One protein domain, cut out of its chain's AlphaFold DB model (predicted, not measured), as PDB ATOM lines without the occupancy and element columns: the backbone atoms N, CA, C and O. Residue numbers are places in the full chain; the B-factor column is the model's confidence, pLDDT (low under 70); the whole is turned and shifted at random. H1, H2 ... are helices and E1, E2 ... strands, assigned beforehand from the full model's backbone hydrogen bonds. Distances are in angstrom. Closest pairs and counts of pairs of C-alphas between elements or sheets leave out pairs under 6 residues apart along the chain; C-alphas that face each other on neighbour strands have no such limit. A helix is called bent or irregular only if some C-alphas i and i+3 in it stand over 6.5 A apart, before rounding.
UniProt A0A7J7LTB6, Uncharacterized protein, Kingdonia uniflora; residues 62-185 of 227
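What this domain is: This is residues 62 to 185 of the 227 residues of an uncharacterized protein of Kingdonia uniflora (UniProt A0A7J7LTB6). A twisted, antiparallel sheet has one long helix, H1, packed along one face, while its other face bears no named helix. The long hairpin of E1 and E2 bends towards its turn, and this bent end, round residues 80 to 90, reaches out at one end of the length. After H1 the chain turns back through H2, which is off the sheet, and H3 sits away from the other helices, past the short edge strand E4. The printed part has 124 residues with three named helices and four named strands, in the order E1 E2 E3 H1 H2 E4 H3; the sheet runs E1, E2, E3, E4, and the class is mixed, helices and strands. The whole is elongated, spanning 48 by 31 by 22 A, and only just compact, close to loose, with a radius of gyration of the C-alphas of 16.3 A.

Where its parts are: Find C-alpha 66 at (5.395, 41.328, 279.207); from there E1 runs through residues 66 to 84, 38.2 A, and bends by 99 degrees at residue 80. E2, residues 87 to 101, returns over 39.9 A and bends by 60 degrees at residue 90. E3 is residues 106 to 111, 16.8 A. Look next at C-alpha 122, (-5.512, 22.016, 269.309), where H1, residues 122 to 138, begins its 23.9 A. H2 is residues 144 to 154, 15.6 A, and E4 is residues 166 to 168, 6.5 A. H3, residues 174 to 184, spans 15.5 A and ends at C-alpha 184, (-19.446, 47.408, 277.412).

How they stand to each other: E1, E2 and E3 form a meander, each strand the antiparallel neighbour of the one before. In the hairpin of E1 and E2, look for N 72 and O 96, 2.8 A apart; in that of E2 and E3, for N 97 and O 109, 2.8 A. E4 is antiparallel to E3, with N 108 and O 166 at 2.8 A. H1 is on the sheet, in two layers, a helix on one face of a sheet, at a height of 8.8 A. It lies over E1 and E2 and runs along the strands, at 14 degrees to E1 on the local plane; the closest C-alphas of E1 and H1 are those of Ala 69 and Cys 133, 4.9 A apart. H1, with residues 132 to 136 alone, only just touches H2, with 3 pairs of C-alphas within 8 A, the closest those of Val 132 and Ile 151 at 6.6 A. This helical hairpin runs opposite ways at a steep tilt of 44 degrees. H3 is apart from H1 and H2. In H1, H2 and H3 every O i to N i+4 pair is within hydrogen-bond range.

The domain as a whole: The two C-alphas farthest apart are those of Ser 86 and Pro 174, 49.5 A. The printed part has no cut, and the link from H2 to E4 is long, with 11 residues. The mean pLDDT of the printed part is 73.7; look for values under 70 at residue 86, residues 115 to 120 and residues 156 to 185.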
ATOM      1  N   PHE A  62      -0.388  53.402 275.535       79.69
ATOM      2  CA  PHE A  62      -0.312  52.275 276.463       79.69
ATOM      3  C   PHE A  62       0.895  51.398 276.130       79.69
ATOM      4  O   PHE A  62       0.915  50.706 275.109       79.69
ATOM      5  N   SER A  63       1.902  51.438 277.004       82.75
ATOM      6  CA  SER A  63       3.072  50.568 276.921       82.75
ATOM      7  C   SER A  63       2.756  49.203 277.527       82.75
ATOM      8  O   SER A  63       2.303  49.097 278.666       82.75
ATOM      9  N   VAL A  64       3.010  48.161 276.747       83.25
ATOM     10  CA  VAL A  64       2.888  46.757 277.112       83.25
ATOM     11  C   VAL A  64       4.297  46.216 277.309       83.25
ATOM     12  O   VAL A  64       5.084  46.163 276.365       83.25
ATOM     13  N   ASP A  65       4.601  45.808 278.536       88.38
ATOM     14  CA  ASP A  65       5.843  45.131 278.906       88.38
ATOM     15  C   ASP A  65       5.480  43.781 279.530       88.38
ATOM     16  O   ASP A  65       4.747  43.743 280.522       88.38
ATOM     17  N   VAL A  66       5.886  42.680 278.896       88.94
ATOM     18  CA  VAL A  66       5.395  41.328 279.207       88.94
ATOM     19  C   VAL A  66       6.393  40.596 280.095       88.94
ATOM     20  O   VAL A  66       7.471  40.213 279.653       88.94
ATOM     21  N   HIS A  67       5.992  40.328 281.335       89.81
ATOM     22  CA  HIS A  67       6.770  39.535 282.284       89.81
ATOM     23  C   HIS A  67       6.665  38.030 281.988       89.81
ATOM     24  O   HIS A  67       7.655  37.301 282.042       89.81
ATOM     25  N   ARG A  68       5.462  37.549 281.647       91.38
ATOM     26  CA  ARG A  68       5.203  36.134 281.342       91.38
ATOM     27  C   ARG A  68       4.047  35.986 280.359       91.38
ATOM     28  O   ARG A  68       3.011  36.619 280.519       91.38
ATOM     29  N   ALA A  69       4.194  35.088 279.392       90.81
ATOM     30  CA  ALA A  69       3.116  34.646 278.515       90.81
ATOM     31  C   ALA A  69       3.142  33.113 278.417       90.81
ATOM     32  O   ALA A  69       4.219  32.524 278.359       90.81
ATOM     33  N   GLU A  70       1.981  32.460 278.440       92.00
ATOM     34  CA  GLU A  70       1.866  31.005 278.274       92.00
ATOM     35  C   GLU A  70       0.548  30.600 277.600       92.00
ATOM     36  O   GLU A  70      -0.506  31.174 277.880       92.00
ATOM     37  N   GLY A  71       0.608  29.571 276.752       90.12
ATOM     38  CA  GLY A  71      -0.552  28.846 276.229       90.12
ATOM     39  C   GLY A  71      -0.675  27.469 276.874       90.12
ATOM     40  O   GLY A  71       0.338  26.817 277.131       90.12
ATOM     41  N   ARG A  72      -1.900  27.011 277.150       93.69
ATOM     42  CA  ARG A  72      -2.182  25.685 277.726       93.69
ATOM     43  C   ARG A  72      -3.464  25.078 277.137       93.69
ATOM     44  O   ARG A  72      -4.375  25.831 276.795       93.69
ATOM     45  N   PRO A  73      -3.585  23.738 277.061       94.81
ATOM     46  CA  PRO A  73      -4.840  23.088 276.685       94.81
ATOM     47  C   PRO A  73      -5.975  23.497 277.636       94.81
ATOM     48  O   PRO A  73      -5.845  23.353 278.854       94.81
ATOM     49  N   LEU A  74      -7.092  23.974 277.087       90.56
ATOM     50  CA  LEU A  74      -8.322  24.290 277.809       90.56
ATOM     51  C   LEU A  74      -9.390  23.257 277.437       90.56
ATOM     52  O   LEU A  74     -10.258  23.478 276.593       90.56
ATOM     53  N   ASN A  75      -9.275  22.091 278.072       91.81
ATOM     54  CA  ASN A  75     -10.157  20.953 277.846       91.81
ATOM     55  C   ASN A  75     -11.300  20.964 278.865       91.81
ATOM     56  O   ASN A  75     -11.063  20.719 280.049       91.81
ATOM     57  N   VAL A  76     -12.530  21.221 278.415       88.62
ATOM     58  CA  VAL A  76     -13.719  21.275 279.287       88.62
ATOM     59  C   VAL A  76     -14.782  20.296 278.771       88.62
ATOM     60  O   VAL A  76     -15.173  20.403 277.606       88.62
ATOM     61  N   PRO A  77     -15.255  19.335 279.588       88.44
ATOM     62  CA  PRO A  77     -16.318  18.417 279.187       88.44
ATOM     63  C   PRO A  77     -17.650  19.157 279.028       88.44
ATOM     64  O   PRO A  77     -17.985  20.046 279.812       88.44
ATOM     65  N   LEU A  78     -18.428  18.766 278.025       85.44
ATOM     66  CA  LEU A  78     -19.771  19.286 277.799       85.44
ATOM     67  C   LEU A  78     -20.778  18.540 278.686       85.44
ATOM     68  O   LEU A  78     -20.726  17.318 278.805       85.44
ATOM     69  N   LEU A  79     -21.737  19.270 279.268       83.69
ATOM     70  CA  LEU A  79     -22.810  18.686 280.096       83.69
ATOM     71  C   LEU A  79     -23.688  17.693 279.316       83.69
ATOM     72  O   LEU A  79     -24.225  16.749 279.889       83.69
ATOM     73  N   ALA A  80     -23.828  17.919 278.012       85.62
ATOM     74  CA  ALA A  80     -24.408  16.986 277.061       85.62
ATOM     75  C   ALA A  80     -23.584  17.035 275.761       85.62
ATOM     76  O   ALA A  80     -23.094  18.111 275.407       85.62
ATOM     77  N   PRO A  81     -23.435  15.915 275.032       85.00
ATOM     78  CA  PRO A  81     -22.691  15.894 273.779       85.00
ATOM     79  C   PRO A  81     -23.308  16.828 272.735       85.00
ATOM     80  O   PRO A  81     -24.528  16.857 272.568       85.00
ATOM     81  N   PHE A  82     -22.462  17.534 271.990       81.38
ATOM     82  CA  PHE A  82     -22.876  18.399 270.889       81.38
ATOM     83  C   PHE A  82     -22.557  17.732 269.549       81.38
ATOM     84  O   PHE A  82     -21.434  17.285 269.330       81.38
ATOM     85  N   THR A  83     -23.533  17.649 268.645       80.69
ATOM     86  CA  THR A  83     -23.346  17.023 267.327       80.69
ATOM     87  C   THR A  83     -23.185  18.093 266.253       80.69
ATOM     88  O   THR A  83     -24.086  18.908 266.060       80.69
ATOM     89  N   ILE A  84     -22.066  18.063 265.526       74.00
ATOM     90  CA  ILE A  84     -21.789  18.935 264.377       74.00
ATOM     91  C   ILE A  84     -21.615  18.051 263.146       74.00
ATOM     92  O   ILE A  84     -20.692  17.234 263.091       74.00
ATOM     93  N   ALA A  85     -22.496  18.221 262.157       72.88
ATOM     94  CA  ALA A  85     -22.577  17.370 260.970       72.88
ATOM     95  C   ALA A  85     -22.632  15.870 261.339       72.88
ATOM     96  O   ALA A  85     -23.643  15.410 261.866       72.88
ATOM     97  N   SER A  86     -21.562  15.116 261.078       69.00
ATOM     98  CA  SER A  86     -21.418  13.685 261.389       69.00
ATOM     99  C   SER A  86     -20.610  13.393 262.662       69.00
ATOM    100  O   SER A  86     -20.444  12.230 263.027       69.00
ATOM    101  N   SER A  87     -20.098  14.422 263.339       74.94
ATOM    102  CA  SER A  87     -19.234  14.299 264.517       74.94
ATOM    103  C   SER A  87     -19.994  14.569 265.817       74.94
ATOM    104  O   SER A  87     -20.882  15.420 265.863       74.94
ATOM    105  N   ARG A  88     -19.629  13.860 266.891       82.62
ATOM    106  CA  ARG A  88     -20.169  14.058 268.244       82.62
ATOM    107  C   ARG A  88     -19.046  14.503 269.173       82.62
ATOM    108  O   ARG A  88     -18.131  13.735 269.454       82.62
ATOM    109  N   LEU A  89     -19.145  15.737 269.644       83.44
ATOM    110  CA  LEU A  89     -18.209  16.387 270.546       83.44
ATOM    111  C   LEU A  89     -18.660  16.169 271.999       83.44
ATOM    112  O   LEU A  89     -19.794  16.489 272.351       83.44
ATOM    113  N   GLU A  90     -17.786  15.624 272.847       87.06
ATOM    114  CA  GLU A  90     -18.047  15.439 274.291       87.06
ATOM    115  C   GLU A  90     -17.319  16.462 275.176       87.06
ATOM    116  O   GLU A  90     -17.643  16.614 276.352       87.06
ATOM    117  N   LYS A  91     -16.337  17.174 274.621       85.38
ATOM    118  CA  LYS A  91     -15.526  18.197 275.291       85.38
ATOM    119  C   LYS A  91     -15.103  19.255 274.277       85.38
ATOM    120  O   LYS A  91     -14.911  18.919 273.113       85.38
ATOM    121  N   VAL A  92     -14.911  20.497 274.706       85.81
ATOM    122  CA  VAL A  92     -14.137  21.466 273.913       85.81
ATOM    123  C   VAL A  92     -12.645  21.214 274.114       85.81
ATOM    124  O   VAL A  92     -12.233  20.787 275.195       85.81
ATOM    125  N   GLU A  93     -11.850  21.471 273.077       88.81
ATOM    126  CA  GLU A  93     -10.389  21.310 273.068       88.81
ATOM    127  C   GLU A  93      -9.711  22.645 272.728       88.81
ATOM    128  O   GLU A  93      -8.858  22.743 271.849       88.81
ATOM    129  N   ASN A  94     -10.115  23.702 273.430       88.56
ATOM    130  CA  ASN A  94      -9.657  25.067 273.178       88.56
ATOM    131  C   ASN A  94      -8.228  25.281 273.708       88.56
ATOM    132  O   ASN A  94      -7.655  24.413 274.372       88.56
ATOM    133  N   VAL A  95      -7.634  26.446 273.448       86.31
ATOM    134  CA  VAL A  95      -6.343  26.842 274.033       86.31
ATOM    135  C   VAL A  95      -6.540  28.059 274.927       86.31
ATOM    136  O   VAL A  95      -6.910  29.133 274.460       86.31
ATOM    137  N   GLY A  96      -6.273  27.896 276.221       88.75
ATOM    138  CA  GLY A  96      -6.233  28.996 277.179       88.75
ATOM    139  C   GLY A  96      -4.887  29.711 277.111       88.75
ATOM    140  O   GLY A  96      -3.841  29.069 277.018       88.75
ATOM    141  N   ILE A  97      -4.906  31.037 277.171       88.25
ATOM    142  CA  ILE A  97      -3.727  31.899 277.073       88.25
ATOM    143  C   ILE A  97      -3.671  32.766 278.327       88.25
ATOM    144  O   ILE A  97      -4.684  33.319 278.745       88.25
ATOM    145  N   ARG A  98      -2.495  32.933 278.924       89.50
ATOM    146  CA  ARG A  98      -2.276  33.851 280.046       89.50
ATOM    147  C   ARG A  98      -1.129  34.786 279.708       89.50
ATOM    148  O   ARG A  98      -0.048  34.319 279.365       89.50
ATOM    149  N   VAL A  99      -1.350  36.087 279.859       86.19
ATOM    150  CA  VAL A  99      -0.328  37.130 279.727       86.19
ATOM    151  C   VAL A  99      -0.279  37.922 281.026       86.19
ATOM    152  O   VAL A  99      -1.300  38.356 281.545       86.19
ATOM    153  N   GLU A 100       0.916  38.100 281.561       86.75
ATOM    154  CA  GLU A 100       1.218  38.840 282.777       86.75
ATOM    155  C   GLU A 100       2.226  39.930 282.421       86.75
ATOM    156  O   GLU A 100       3.270  39.656 281.823       86.75
ATOM    157  N   LEU A 101       1.889  41.169 282.756       86.50
ATOM    158  CA  LEU A 101       2.712  42.340 282.485       86.50
ATOM    159  C   LEU A 101       3.646  42.636 283.665       86.50
ATOM    160  O   LEU A 101       3.337  42.294 284.806       86.50
ATOM    161  N   SER A 102       4.750  43.340 283.420       86.75
ATOM    162  CA  SER A 102       5.737  43.713 284.451       86.75
ATOM    163  C   SER A 102       5.179  44.599 285.575       86.75
ATOM    164  O   SER A 102       5.791  44.718 286.632       86.75
ATOM    165  N   ASN A 103       4.002  45.202 285.380       79.69
ATOM    166  CA  ASN A 103       3.264  45.943 286.410       79.69
ATOM    167  C   ASN A 103       2.311  45.065 287.255       79.69
ATOM    168  O   ASN A 103       1.581  45.597 288.087       79.69
ATOM    169  N   GLY A 104       2.291  43.745 287.042       81.06
ATOM    170  CA  GLY A 104       1.444  42.787 287.763       81.06
ATOM    171  C   GLY A 104       0.039  42.579 287.181       81.06
ATOM    172  O   GLY A 104      -0.698  41.728 287.681       81.06
ATOM    173  N   CYS A 105      -0.354  43.298 286.123       82.38
ATOM    174  CA  CYS A 105      -1.633  43.066 285.446       82.38
ATOM    175  C   CYS A 105      -1.648  41.706 284.729       82.38
ATOM    176  O   CYS A 105      -0.713  41.384 283.995       82.38
ATOM    177  N   VAL A 106      -2.738  40.943 284.876       82.44
ATOM    178  CA  VAL A 106      -2.916  39.633 284.222       82.44
ATOM    179  C   VAL A 106      -4.134  39.647 283.295       82.44
ATOM    180  O   VAL A 106      -5.254  39.957 283.711       82.44
ATOM    181  N   GLY A 107      -3.903  39.280 282.038       82.19
ATOM    182  CA  GLY A 107      -4.911  39.048 281.009       82.19
ATOM    183  C   GLY A 107      -5.007  37.564 280.652       82.19
ATOM    184  O   GLY A 107      -3.997  36.865 280.574       82.19
ATOM    185  N   TRP A 108      -6.224  37.088 280.415       83.00
ATOM    186  CA  TRP A 108      -6.533  35.702 280.069       83.00
ATOM    187  C   TRP A 108      -7.218  35.634 278.712       83.00
ATOM    188  O   TRP A 108      -8.351  36.082 278.583       83.00
ATOM    189  N   GLY A 109      -6.524  35.109 277.707       84.06
ATOM    190  CA  GLY A 109      -7.057  34.842 276.376       84.06
ATOM    191  C   GLY A 109      -7.627  33.429 276.239       84.06
ATOM    192  O   GLY A 109      -7.276  32.522 276.992       84.06
ATOM    193  N   GLU A 110      -8.435  33.218 275.209       83.38
ATOM    194  CA  GLU A 110      -8.830  31.895 274.721       83.38
ATOM    195  C   GLU A 110      -8.765  31.896 273.195       83.38
ATOM    196  O   GLU A 110      -9.266  32.837 272.583       83.38
ATOM    197  N   ALA A 111      -8.175  30.859 272.595       84.38
ATOM    198  CA  ALA A 111      -8.315  30.536 271.180       84.38
ATOM    199  C   ALA A 111      -9.245  29.308 271.044       84.38
ATOM    200  O   ALA A 111      -8.880  28.217 271.502       84.38
ATOM    201  N   PRO A 112     -10.458  29.467 270.479       82.38
ATOM    202  CA  PRO A 112     -11.428  28.383 270.369       82.38
ATOM    203  C   PRO A 112     -11.066  27.415 269.237       82.38
ATOM    204  O   PRO A 112     -10.709  27.841 268.142       82.38
ATOM    205  N   ILE A 113     -11.223  26.114 269.485       81.38
ATOM    206  CA  ILE A 113     -11.001  25.049 268.503       81.38
ATOM    207  C   ILE A 113     -12.315  24.305 268.320       81.38
ATOM    208  O   ILE A 113     -12.863  23.742 269.268       81.38
ATOM    209  N   LEU A 114     -12.831  24.304 267.091       73.94
ATOM    210  CA  LEU A 114     -14.090  23.648 266.764       73.94
ATOM    211  C   LEU A 114     -13.858  22.680 265.601       73.94
ATOM    212  O   LEU A 114     -13.949  23.098 264.442       73.94
ATOM    213  N   PRO A 115     -13.555  21.398 265.892       66.88
ATOM    214  CA  PRO A 115     -13.296  20.392 264.870       66.88
ATOM    215  C   PRO A 115     -14.346  20.422 263.753       66.88
ATOM    216  O   PRO A 115     -15.537  20.608 264.010       66.88
ATOM    217  N   TYR A 116     -13.892  20.246 262.510       64.50
ATOM    218  CA  TYR A 116     -14.700  20.300 261.279       64.50
ATOM    219  C   TYR A 116     -15.271  21.680 260.895       64.50
ATOM    220  O   TYR A 116     -15.854  21.798 259.819       64.50
ATOM    221  N   VAL A 117     -15.086  22.719 261.719       64.75
ATOM    222  CA  VAL A 117     -15.429  24.118 261.394       64.75
ATOM    223  C   VAL A 117     -14.169  24.980 261.311       64.75
ATOM    224  O   VAL A 117     -14.022  25.757 260.372       64.75
ATOM    225  N   THR A 118     -13.236  24.821 262.253       64.00
ATOM    226  CA  THR A 118     -11.880  25.369 262.146       64.00
ATOM    227  C   THR A 118     -11.008  24.435 261.306       64.00
ATOM    228  O   THR A 118     -11.085  23.214 261.437       64.00
ATOM    229  N   ALA A 119     -10.140  25.003 260.462       63.91
ATOM    230  CA  ALA A 119      -9.109  24.246 259.737       63.91
ATOM    231  C   ALA A 119      -7.964  23.760 260.654       63.91
ATOM    232  O   ALA A 119      -7.068  23.040 260.222       63.91
ATOM    233  N   GLU A 120      -7.987  24.200 261.910       69.06
ATOM    234  CA  GLU A 120      -6.921  24.099 262.896       69.06
ATOM    235  C   GLU A 120      -7.349  23.142 264.014       69.06
ATOM    236  O   GLU A 120      -8.496  23.197 264.473       69.06
ATOM    237  N   ASP A 121      -6.422  22.290 264.457       82.19
ATOM    238  CA  ASP A 121      -6.566  21.456 265.650       82.19
ATOM    239  C   ASP A 121      -5.876  22.094 266.876       82.19
ATOM    240  O   ASP A 121      -5.159  23.096 266.775       82.19
ATOM    241  N   GLN A 122      -6.089  21.507 268.061       87.25
ATOM    242  CA  GLN A 122      -5.512  22.016 269.309       87.25
ATOM    243  C   GLN A 122      -3.972  21.988 269.306       87.25
ATOM    244  O   GLN A 122      -3.351  22.831 269.952       87.25
ATOM    245  N   VAL A 123      -3.335  21.059 268.586       88.69
ATOM    246  CA  VAL A 123      -1.869  20.917 268.551       88.69
ATOM    247  C   VAL A 123      -1.246  22.056 267.747       88.69
ATOM    248  O   VAL A 123      -0.314  22.707 268.226       88.69
ATOM    249  N   ILE A 124      -1.797  22.352 266.568       84.31
ATOM    250  CA  ILE A 124      -1.389  23.488 265.732       84.31
ATOM    251  C   ILE A 124      -1.626  24.801 266.490       84.31
ATOM    252  O   ILE A 124      -0.735  25.652 266.543       84.31
ATOM    253  N   ALA A 125      -2.785  24.955 267.136       84.12
ATOM    254  CA  ALA A 125      -3.093  26.151 267.912       84.12
ATOM    255  C   ALA A 125      -2.147  26.346 269.110       84.12
ATOM    256  O   ALA A 125      -1.669  27.457 269.333       84.12
ATOM    257  N   LEU A 126      -1.808  25.281 269.847       88.00
ATOM    258  CA  LEU A 126      -0.818  25.338 270.931       88.00
ATOM    259  C   LEU A 126       0.570  25.741 270.424       88.00
ATOM    260  O   LEU A 126       1.227  26.555 271.071       88.00
ATOM    261  N   ALA A 127       1.000  25.221 269.270       88.06
ATOM    262  CA  ALA A 127       2.273  25.602 268.662       88.06
ATOM    263  C   ALA A 127       2.300  27.098 268.301       88.06
ATOM    264  O   ALA A 127       3.214  27.810 268.718       88.06
ATOM    265  N   ARG A 128       1.258  27.607 267.625       83.81
ATOM    266  CA  ARG A 128       1.131  29.035 267.275       83.81
ATOM    267  C   ARG A 128       1.057  29.950 268.489       83.81
ATOM    268  O   ARG A 128       1.719  30.984 268.527       83.81
ATOM    269  N   VAL A 129       0.284  29.571 269.506       85.62
ATOM    270  CA  VAL A 129       0.226  30.323 270.765       85.62
ATOM    271  C   VAL A 129       1.590  30.312 271.460       85.62
ATOM    272  O   VAL A 129       1.988  31.345 271.991       85.62
ATOM    273  N   GLY A 130       2.332  29.202 271.416       88.69
ATOM    274  CA  GLY A 130       3.705  29.115 271.918       88.69
ATOM    275  C   GLY A 130       4.658  30.085 271.212       88.69
ATOM    276  O   GLY A 130       5.327  30.869 271.885       88.69
ATOM    277  N   GLU A 131       4.659  30.099 269.875       86.75
ATOM    278  CA  GLU A 131       5.432  31.048 269.054       86.75
ATOM    279  C   GLU A 131       5.119  32.508 269.429       86.75
ATOM    280  O   GLU A 131       6.028  33.304 269.673       86.75
ATOM    281  N   VAL A 132       3.831  32.857 269.550       87.31
ATOM    282  CA  VAL A 132       3.395  34.204 269.953       87.31
ATOM    283  C   VAL A 132       3.823  34.532 271.389       87.31
ATOM    284  O   VAL A 132       4.348  35.619 271.627       87.31
ATOM    285  N   CYS A 133       3.647  33.616 272.346       89.25
ATOM    286  CA  CYS A 133       4.029  33.833 273.745       89.25
ATOM    287  C   CYS A 133       5.539  34.066 273.897       89.25
ATOM    288  O   CYS A 133       5.943  34.972 274.626       89.25
ATOM    289  N   GLU A 134       6.370  33.311 273.177       93.00
ATOM    290  CA  GLU A 134       7.822  33.491 273.196       93.00
ATOM    291  C   GLU A 134       8.256  34.813 272.554       93.00
ATOM    292  O   GLU A 134       9.109  35.507 273.113       93.00
ATOM    293  N   VAL A 135       7.629  35.240 271.450       87.31
ATOM    294  CA  VAL A 135       7.889  36.573 270.875       87.31
ATOM    295  C   VAL A 135       7.469  37.686 271.836       87.31
ATOM    296  O   VAL A 135       8.212  38.655 271.991       87.31
ATOM    297  N   LEU A 136       6.327  37.562 272.518       87.50
ATOM    298  CA  LEU A 136       5.884  38.547 273.512       87.50
ATOM    299  C   LEU A 136       6.849  38.628 274.704       87.50
ATOM    300  O   LEU A 136       7.238  39.724 275.091       87.50
ATOM    301  N   ARG A 137       7.284  37.480 275.238       90.50
ATOM    302  CA  ARG A 137       8.203  37.373 276.386       90.50
ATOM    303  C   ARG A 137       9.635  37.835 276.078       90.50
ATOM    304  O   ARG A 137      10.357  38.242 276.981       90.50
ATOM    305  N   THR A 138      10.075  37.736 274.822       92.50
ATOM    306  CA  THR A 138      11.416  38.177 274.378       92.50
ATOM    307  C   THR A 138      11.432  39.594 273.800       92.50
ATOM    308  O   THR A 138      12.503  40.147 273.532       92.50
ATOM    309  N   SER A 139      10.261  40.207 273.618       88.19
ATOM    310  CA  SER A 139      10.132  41.583 273.150       88.19
ATOM    311  C   SER A 139      10.416  42.591 274.261       88.19
ATOM    312  O   SER A 139      10.042  42.398 275.412       88.19
ATOM    313  N   ARG A 140      11.029  43.722 273.895       90.56
ATOM    314  CA  ARG A 140      11.081  44.906 274.767       90.56
ATOM    315  C   ARG A 140       9.691  45.538 274.896       90.56
ATOM    316  O   ARG A 140       8.905  45.437 273.951       90.56
ATOM    317  N   ALA A 141       9.464  46.283 275.980       91.00
ATOM    318  CA  ALA A 141       8.298  47.146 276.158       91.00
ATOM    319  C   ALA A 141       7.936  47.920 274.872       91.00
ATOM    320  O   ALA A 141       8.784  48.586 274.266       91.00
ATOM    321  N   MET A 142       6.681  47.811 274.444       86.94
ATOM    322  CA  MET A 142       6.192  48.322 273.161       86.94
ATOM    323  C   MET A 142       4.755  48.836 273.278       86.94
ATOM    324  O   MET A 142       4.025  48.453 274.185       86.94
ATOM    325  N   THR A 143       4.319  49.708 272.369       84.94
ATOM    326  CA  THR A 143       2.940  50.224 272.401       84.94
ATOM    327  C   THR A 143       1.929  49.127 272.066       84.94
ATOM    328  O   THR A 143       2.225  48.215 271.291       84.94
ATOM    329  N   LEU A 144       0.709  49.231 272.596       78.12
ATOM    330  CA  LEU A 144      -0.376  48.284 272.315       78.12
ATOM    331  C   LEU A 144      -0.612  48.079 270.805       78.12
ATOM    332  O   LEU A 144      -0.831  46.952 270.361       78.12
ATOM    333  N   ASN A 145      -0.496  49.137 269.995       82.81
ATOM    334  CA  ASN A 145      -0.575  49.032 268.537       82.81
ATOM    335  C   ASN A 145       0.550  48.171 267.928       82.81
ATOM    336  O   ASN A 145       0.298  47.372 267.023       82.81
ATOM    337  N   ALA A 146       1.783  48.309 268.428       82.12
ATOM    338  CA  ALA A 146       2.923  47.518 267.973       82.12
ATOM    339  C   ALA A 146       2.776  46.038 268.367       82.12
ATOM    340  O   ALA A 146       3.034  45.171 267.535       82.12
ATOM    341  N   VAL A 147       2.271  45.749 269.576       82.38
ATOM    342  CA  VAL A 147       1.921  44.379 270.005       82.38
ATOM    343  C   VAL A 147       0.917  43.755 269.042       82.38
ATOM    344  O   VAL A 147       1.154  42.672 268.514       82.38
ATOM    345  N   LEU A 148      -0.203  44.438 268.792       82.56
ATOM    346  CA  LEU A 148      -1.293  43.903 267.975       82.56
ATOM    347  C   LEU A 148      -0.883  43.730 266.507       82.56
ATOM    348  O   LEU A 148      -1.218  42.711 265.906       82.56
ATOM    349  N   SER A 149      -0.094  44.659 265.959       82.38
ATOM    350  CA  SER A 149       0.529  44.494 264.637       82.38
ATOM    351  C   SER A 149       1.437  43.262 264.599       82.38
ATOM    352  O   SER A 149       1.312  42.437 263.698       82.38
ATOM    353  N   ARG A 150       2.300  43.079 265.609       79.38
ATOM    354  CA  ARG A 150       3.260  41.969 265.652       79.38
ATOM    355  C   ARG A 150       2.595  40.603 265.818       79.38
ATOM    356  O   ARG A 150       3.015  39.643 265.183       79.38
ATOM    357  N   ILE A 151       1.541  40.513 266.631       82.12
ATOM    358  CA  ILE A 151       0.707  39.305 266.728       82.12
ATOM    359  C   ILE A 151       0.003  39.047 265.386       82.12
ATOM    360  O   ILE A 151      -0.023  37.911 264.920       82.12
ATOM    361  N   GLY A 152      -0.516  40.093 264.732       78.44
ATOM    362  CA  GLY A 152      -1.155  39.995 263.417       78.44
ATOM    363  C   GLY A 152      -0.224  39.500 262.304       78.44
ATOM    364  O   GLY A 152      -0.671  38.754 261.440       78.44
ATOM    365  N   GLU A 153       1.063  39.857 262.344       79.62
ATOM    366  CA  GLU A 153       2.097  39.318 261.445       79.62
ATOM    367  C   GLU A 153       2.346  37.820 261.678       79.62
ATOM    368  O   GLU A 153       2.437  37.059 260.717       79.62
ATOM    369  N   LEU A 154       2.436  37.384 262.940       75.56
ATOM    370  CA  LEU A 154       2.681  35.978 263.299       75.56
ATOM    371  C   LEU A 154       1.485  35.067 262.993       75.56
ATOM    372  O   LEU A 154       1.666  33.906 262.637       75.56
ATOM    373  N   LEU A 155       0.266  35.596 263.121       74.56
ATOM    374  CA  LEU A 155      -0.983  34.888 262.827       74.56
ATOM    375  C   LEU A 155      -1.484  35.133 261.390       74.56
ATOM    376  O   LEU A 155      -2.599  34.735 261.043       74.56
ATOM    377  N   ALA A 156      -0.686  35.774 260.530       64.00
ATOM    378  CA  ALA A 156      -1.054  36.027 259.143       64.00
ATOM    379  C   ALA A 156      -1.255  34.704 258.380       64.00
ATOM    380  O   ALA A 156      -0.323  33.927 258.188       64.00
ATOM    381  N   GLY A 157      -2.488  34.456 257.930       57.97
ATOM    382  CA  GLY A 157      -2.879  33.222 257.238       57.97
ATOM    383  C   GLY A 157      -3.639  32.207 258.100       57.97
ATOM    384  O   GLY A 157      -4.215  31.283 257.537       57.97
ATOM    385  N   HIS A 158      -3.725  32.398 259.423       57.06
ATOM    386  CA  HIS A 158      -4.733  31.731 260.256       57.06
ATOM    387  C   HIS A 158      -6.052  32.515 260.158       57.06
ATOM    388  O   HIS A 158      -6.082  33.724 260.408       57.06
ATOM    389  N   GLU A 159      -7.152  31.872 259.751       47.75
ATOM    390  CA  GLU A 159      -8.390  32.608 259.444       47.75
ATOM    391  C   GLU A 159      -9.197  33.017 260.687       47.75
ATOM    392  O   GLU A 159      -9.844  34.069 260.650       47.75
ATOM    393  N   PHE A 160      -9.150  32.242 261.783       45.84
ATOM    394  CA  PHE A 160     -10.120  32.366 262.887       45.84
ATOM    395  C   PHE A 160      -9.536  32.323 264.313       45.84
ATOM    396  O   PHE A 160     -10.255  32.008 265.260       45.84
ATOM    397  N   ALA A 161      -8.271  32.709 264.507       41.25
ATOM    398  CA  ALA A 161      -7.660  32.848 265.836       41.25
ATOM    399  C   ALA A 161      -8.208  34.068 266.625       41.25
ATOM    400  O   ALA A 161      -7.508  35.058 266.852       41.25
ATOM    401  N   SER A 162      -9.476  34.020 267.043       45.59
ATOM    402  CA  SER A 162     -10.114  35.047 267.876       45.59
ATOM    403  C   SER A 162      -9.689  34.912 269.342       45.59
ATOM    404  O   SER A 162     -10.290  34.177 270.119       45.59
ATOM    405  N   VAL A 163      -8.658  35.658 269.750       38.38
ATOM    406  CA  VAL A 163      -8.187  35.644 271.144       38.38
ATOM    407  C   VAL A 163      -9.071  36.525 272.035       38.38
ATOM    408  O   VAL A 163      -8.966  37.752 272.019       38.38
ATOM    409  N   SER A 164      -9.927  35.905 272.851       41.88
ATOM    410  CA  SER A 164     -10.827  36.625 273.773       41.88
ATOM    411  C   SER A 164     -10.143  36.949 275.106       41.88
ATOM    412  O   SER A 164     -10.098  36.094 275.983       41.88
ATOM    413  N   ILE A 165      -9.598  38.166 275.261       40.53
ATOM    414  CA  ILE A 165      -8.814  38.571 276.449       40.53
ATOM    415  C   ILE A 165      -9.690  39.170 277.566       40.53
ATOM    416  O   ILE A 165     -10.241  40.262 277.418       40.53
ATOM    417  N   TYR A 166      -9.713  38.512 278.725       45.12
ATOM    418  CA  TYR A 166     -10.282  38.998 279.985       45.12
ATOM    419  C   TYR A 166      -9.183  39.533 280.910       45.12
ATOM    420  O   TYR A 166      -8.279  38.794 281.299       45.12
ATOM    421  N   TRP A 167      -9.268  40.800 281.314       43.00
ATOM    422  CA  TRP A 167      -8.349  41.392 282.292       43.00
ATOM    423  C   TRP A 167      -8.928  41.296 283.703       43.00
ATOM    424  O   TRP A 167      -9.983  41.869 283.975       43.00
ATOM    425  N   TYR A 168      -8.214  40.626 284.610       35.25
ATOM    426  CA  TYR A 168      -8.498  40.668 286.046       35.25
ATOM    427  C   TYR A 168      -7.502  41.629 286.711       35.25
ATOM    428  O   TYR A 168      -6.313  41.309 286.757       35.25
ATOM    429  N   PRO A 169      -7.936  42.805 287.204       37.59
ATOM    430  CA  PRO A 169      -7.030  43.778 287.803       37.59
ATOM    431  C   PRO A 169      -6.779  43.490 289.294       37.59
ATOM    432  O   PRO A 169      -7.701  43.630 290.103       37.59
ATOM    433  N   PRO A 170      -5.537  43.195 289.716       40.00
ATOM    434  CA  PRO A 170      -5.086  43.575 291.041       40.00
ATOM    435  C   PRO A 170      -4.730  45.072 291.019       40.00
ATOM    436  O   PRO A 170      -3.799  45.482 290.335       40.00
ATOM    437  N   VAL A 171      -5.452  45.873 291.809       41.06
ATOM    438  CA  VAL A 171      -5.280  47.336 291.972       41.06
ATOM    439  C   VAL A 171      -5.719  48.182 290.757       41.06
ATOM    440  O   VAL A 171      -5.415  47.915 289.599       41.06
ATOM    441  N   MET A 172      -6.507  49.224 291.039       38.75
ATOM    442  CA  MET A 172      -7.166  50.072 290.040       38.75
ATOM    443  C   MET A 172      -6.194  50.961 289.251       38.75
ATOM    444  O   MET A 172      -5.521  51.806 289.838       38.75
ATOM    445  N   ILE A 173      -6.285  50.908 287.919       44.84
ATOM    446  CA  ILE A 173      -6.039  52.073 287.056       44.84
ATOM    447  C   ILE A 173      -7.423  52.612 286.639       44.84
ATOM    448  O   ILE A 173      -8.087  51.975 285.812       44.84
ATOM    449  N   PRO A 174      -7.902  53.745 287.198       42.97
ATOM    450  CA  PRO A 174      -9.281  54.213 287.000       42.97
ATOM    451  C   PRO A 174      -9.669  54.444 285.533       42.97
ATOM    452  O   PRO A 174     -10.817  54.223 285.137       42.97
ATOM    453  N   GLU A 175      -8.709  54.869 284.714       42.41
ATOM    454  CA  GLU A 175      -8.905  55.213 283.303       42.41
ATOM    455  C   GLU A 175      -9.221  53.975 282.455       42.41
ATOM    456  O   GLU A 175     -10.181  53.981 281.682       42.41
ATOM    457  N   VAL A 176      -8.494  52.871 282.671       40.72
ATOM    458  CA  VAL A 176      -8.710  51.598 281.964       40.72
ATOM    459  C   VAL A 176     -10.079  51.015 282.321       40.72
ATOM    460  O   VAL A 176     -10.850  50.655 281.431       40.72
ATOM    461  N   THR A 177     -10.439  50.993 283.610       42.38
ATOM    462  CA  THR A 177     -11.753  50.509 284.070       42.38
ATOM    463  C   THR A 177     -12.907  51.329 283.485       42.38
ATOM    464  O   THR A 177     -13.929  50.767 283.088       42.38
ATOM    465  N   THR A 178     -12.742  52.650 283.390       41.72
ATOM    466  CA  THR A 178     -13.755  53.552 282.817       41.72
ATOM    467  C   THR A 178     -13.925  53.324 281.315       41.72
ATOM    468  O   THR A 178     -15.055  53.285 280.826       41.72
ATOM    469  N   LEU A 179     -12.827  53.104 280.586       39.84
ATOM    470  CA  LEU A 179     -12.842  52.887 279.139       39.84
ATOM    471  C   LEU A 179     -13.462  51.525 278.772       39.84
ATOM    472  O   LEU A 179     -14.340  51.474 277.912       39.84
ATOM    473  N   PHE A 180     -13.119  50.443 279.484       38.59
ATOM    474  CA  PHE A 180     -13.777  49.138 279.305       38.59
ATOM    475  C   PHE A 180     -15.270  49.172 279.673       38.59
ATOM    476  O   PHE A 180     -16.091  48.617 278.942       38.59
ATOM    477  N   ARG A 181     -15.654  49.875 280.751       37.88
ATOM    478  CA  ARG A 181     -17.070  50.055 281.125       37.88
ATOM    479  C   ARG A 181     -17.851  50.830 280.057       37.88
ATOM    480  O   ARG A 181     -18.971  50.444 279.736       37.88
ATOM    481  N   ALA A 182     -17.261  51.876 279.476       34.62
ATOM    482  CA  ALA A 182     -17.883  52.657 278.406       34.62
ATOM    483  C   ALA A 182     -18.054  51.856 277.101       34.62
ATOM    484  O   ALA A 182     -19.066  52.016 276.416       34.62
ATOM    485  N   LEU A 183     -17.100  50.973 276.777       36.22
ATOM    486  CA  LEU A 183     -17.217  50.036 275.655       36.22
ATOM    487  C   LEU A 183     -18.358  49.033 275.887       36.22
ATOM    488  O   LEU A 183     -19.204  48.875 275.009       36.22
ATOM    489  N   ALA A 184     -18.436  48.418 277.073       35.84
ATOM    490  CA  ALA A 184     -19.446  47.408 277.412       35.84
ATOM    491  C   ALA A 184     -20.906  47.898 277.284       35.84
ATOM    492  O   ALA A 184     -21.798  47.108 276.987       35.84
ATOM    493  N   THR A 185     -21.158  49.199 277.471       33.06
ATOM    494  CA  THR A 185     -22.507  49.798 277.405       33.06
ATOM    495  C   THR A 185     -22.936  50.299 276.017       33.06
ATOM    496  O   THR A 185     -24.021  50.864 275.886       33.06
TER     497      THR A 185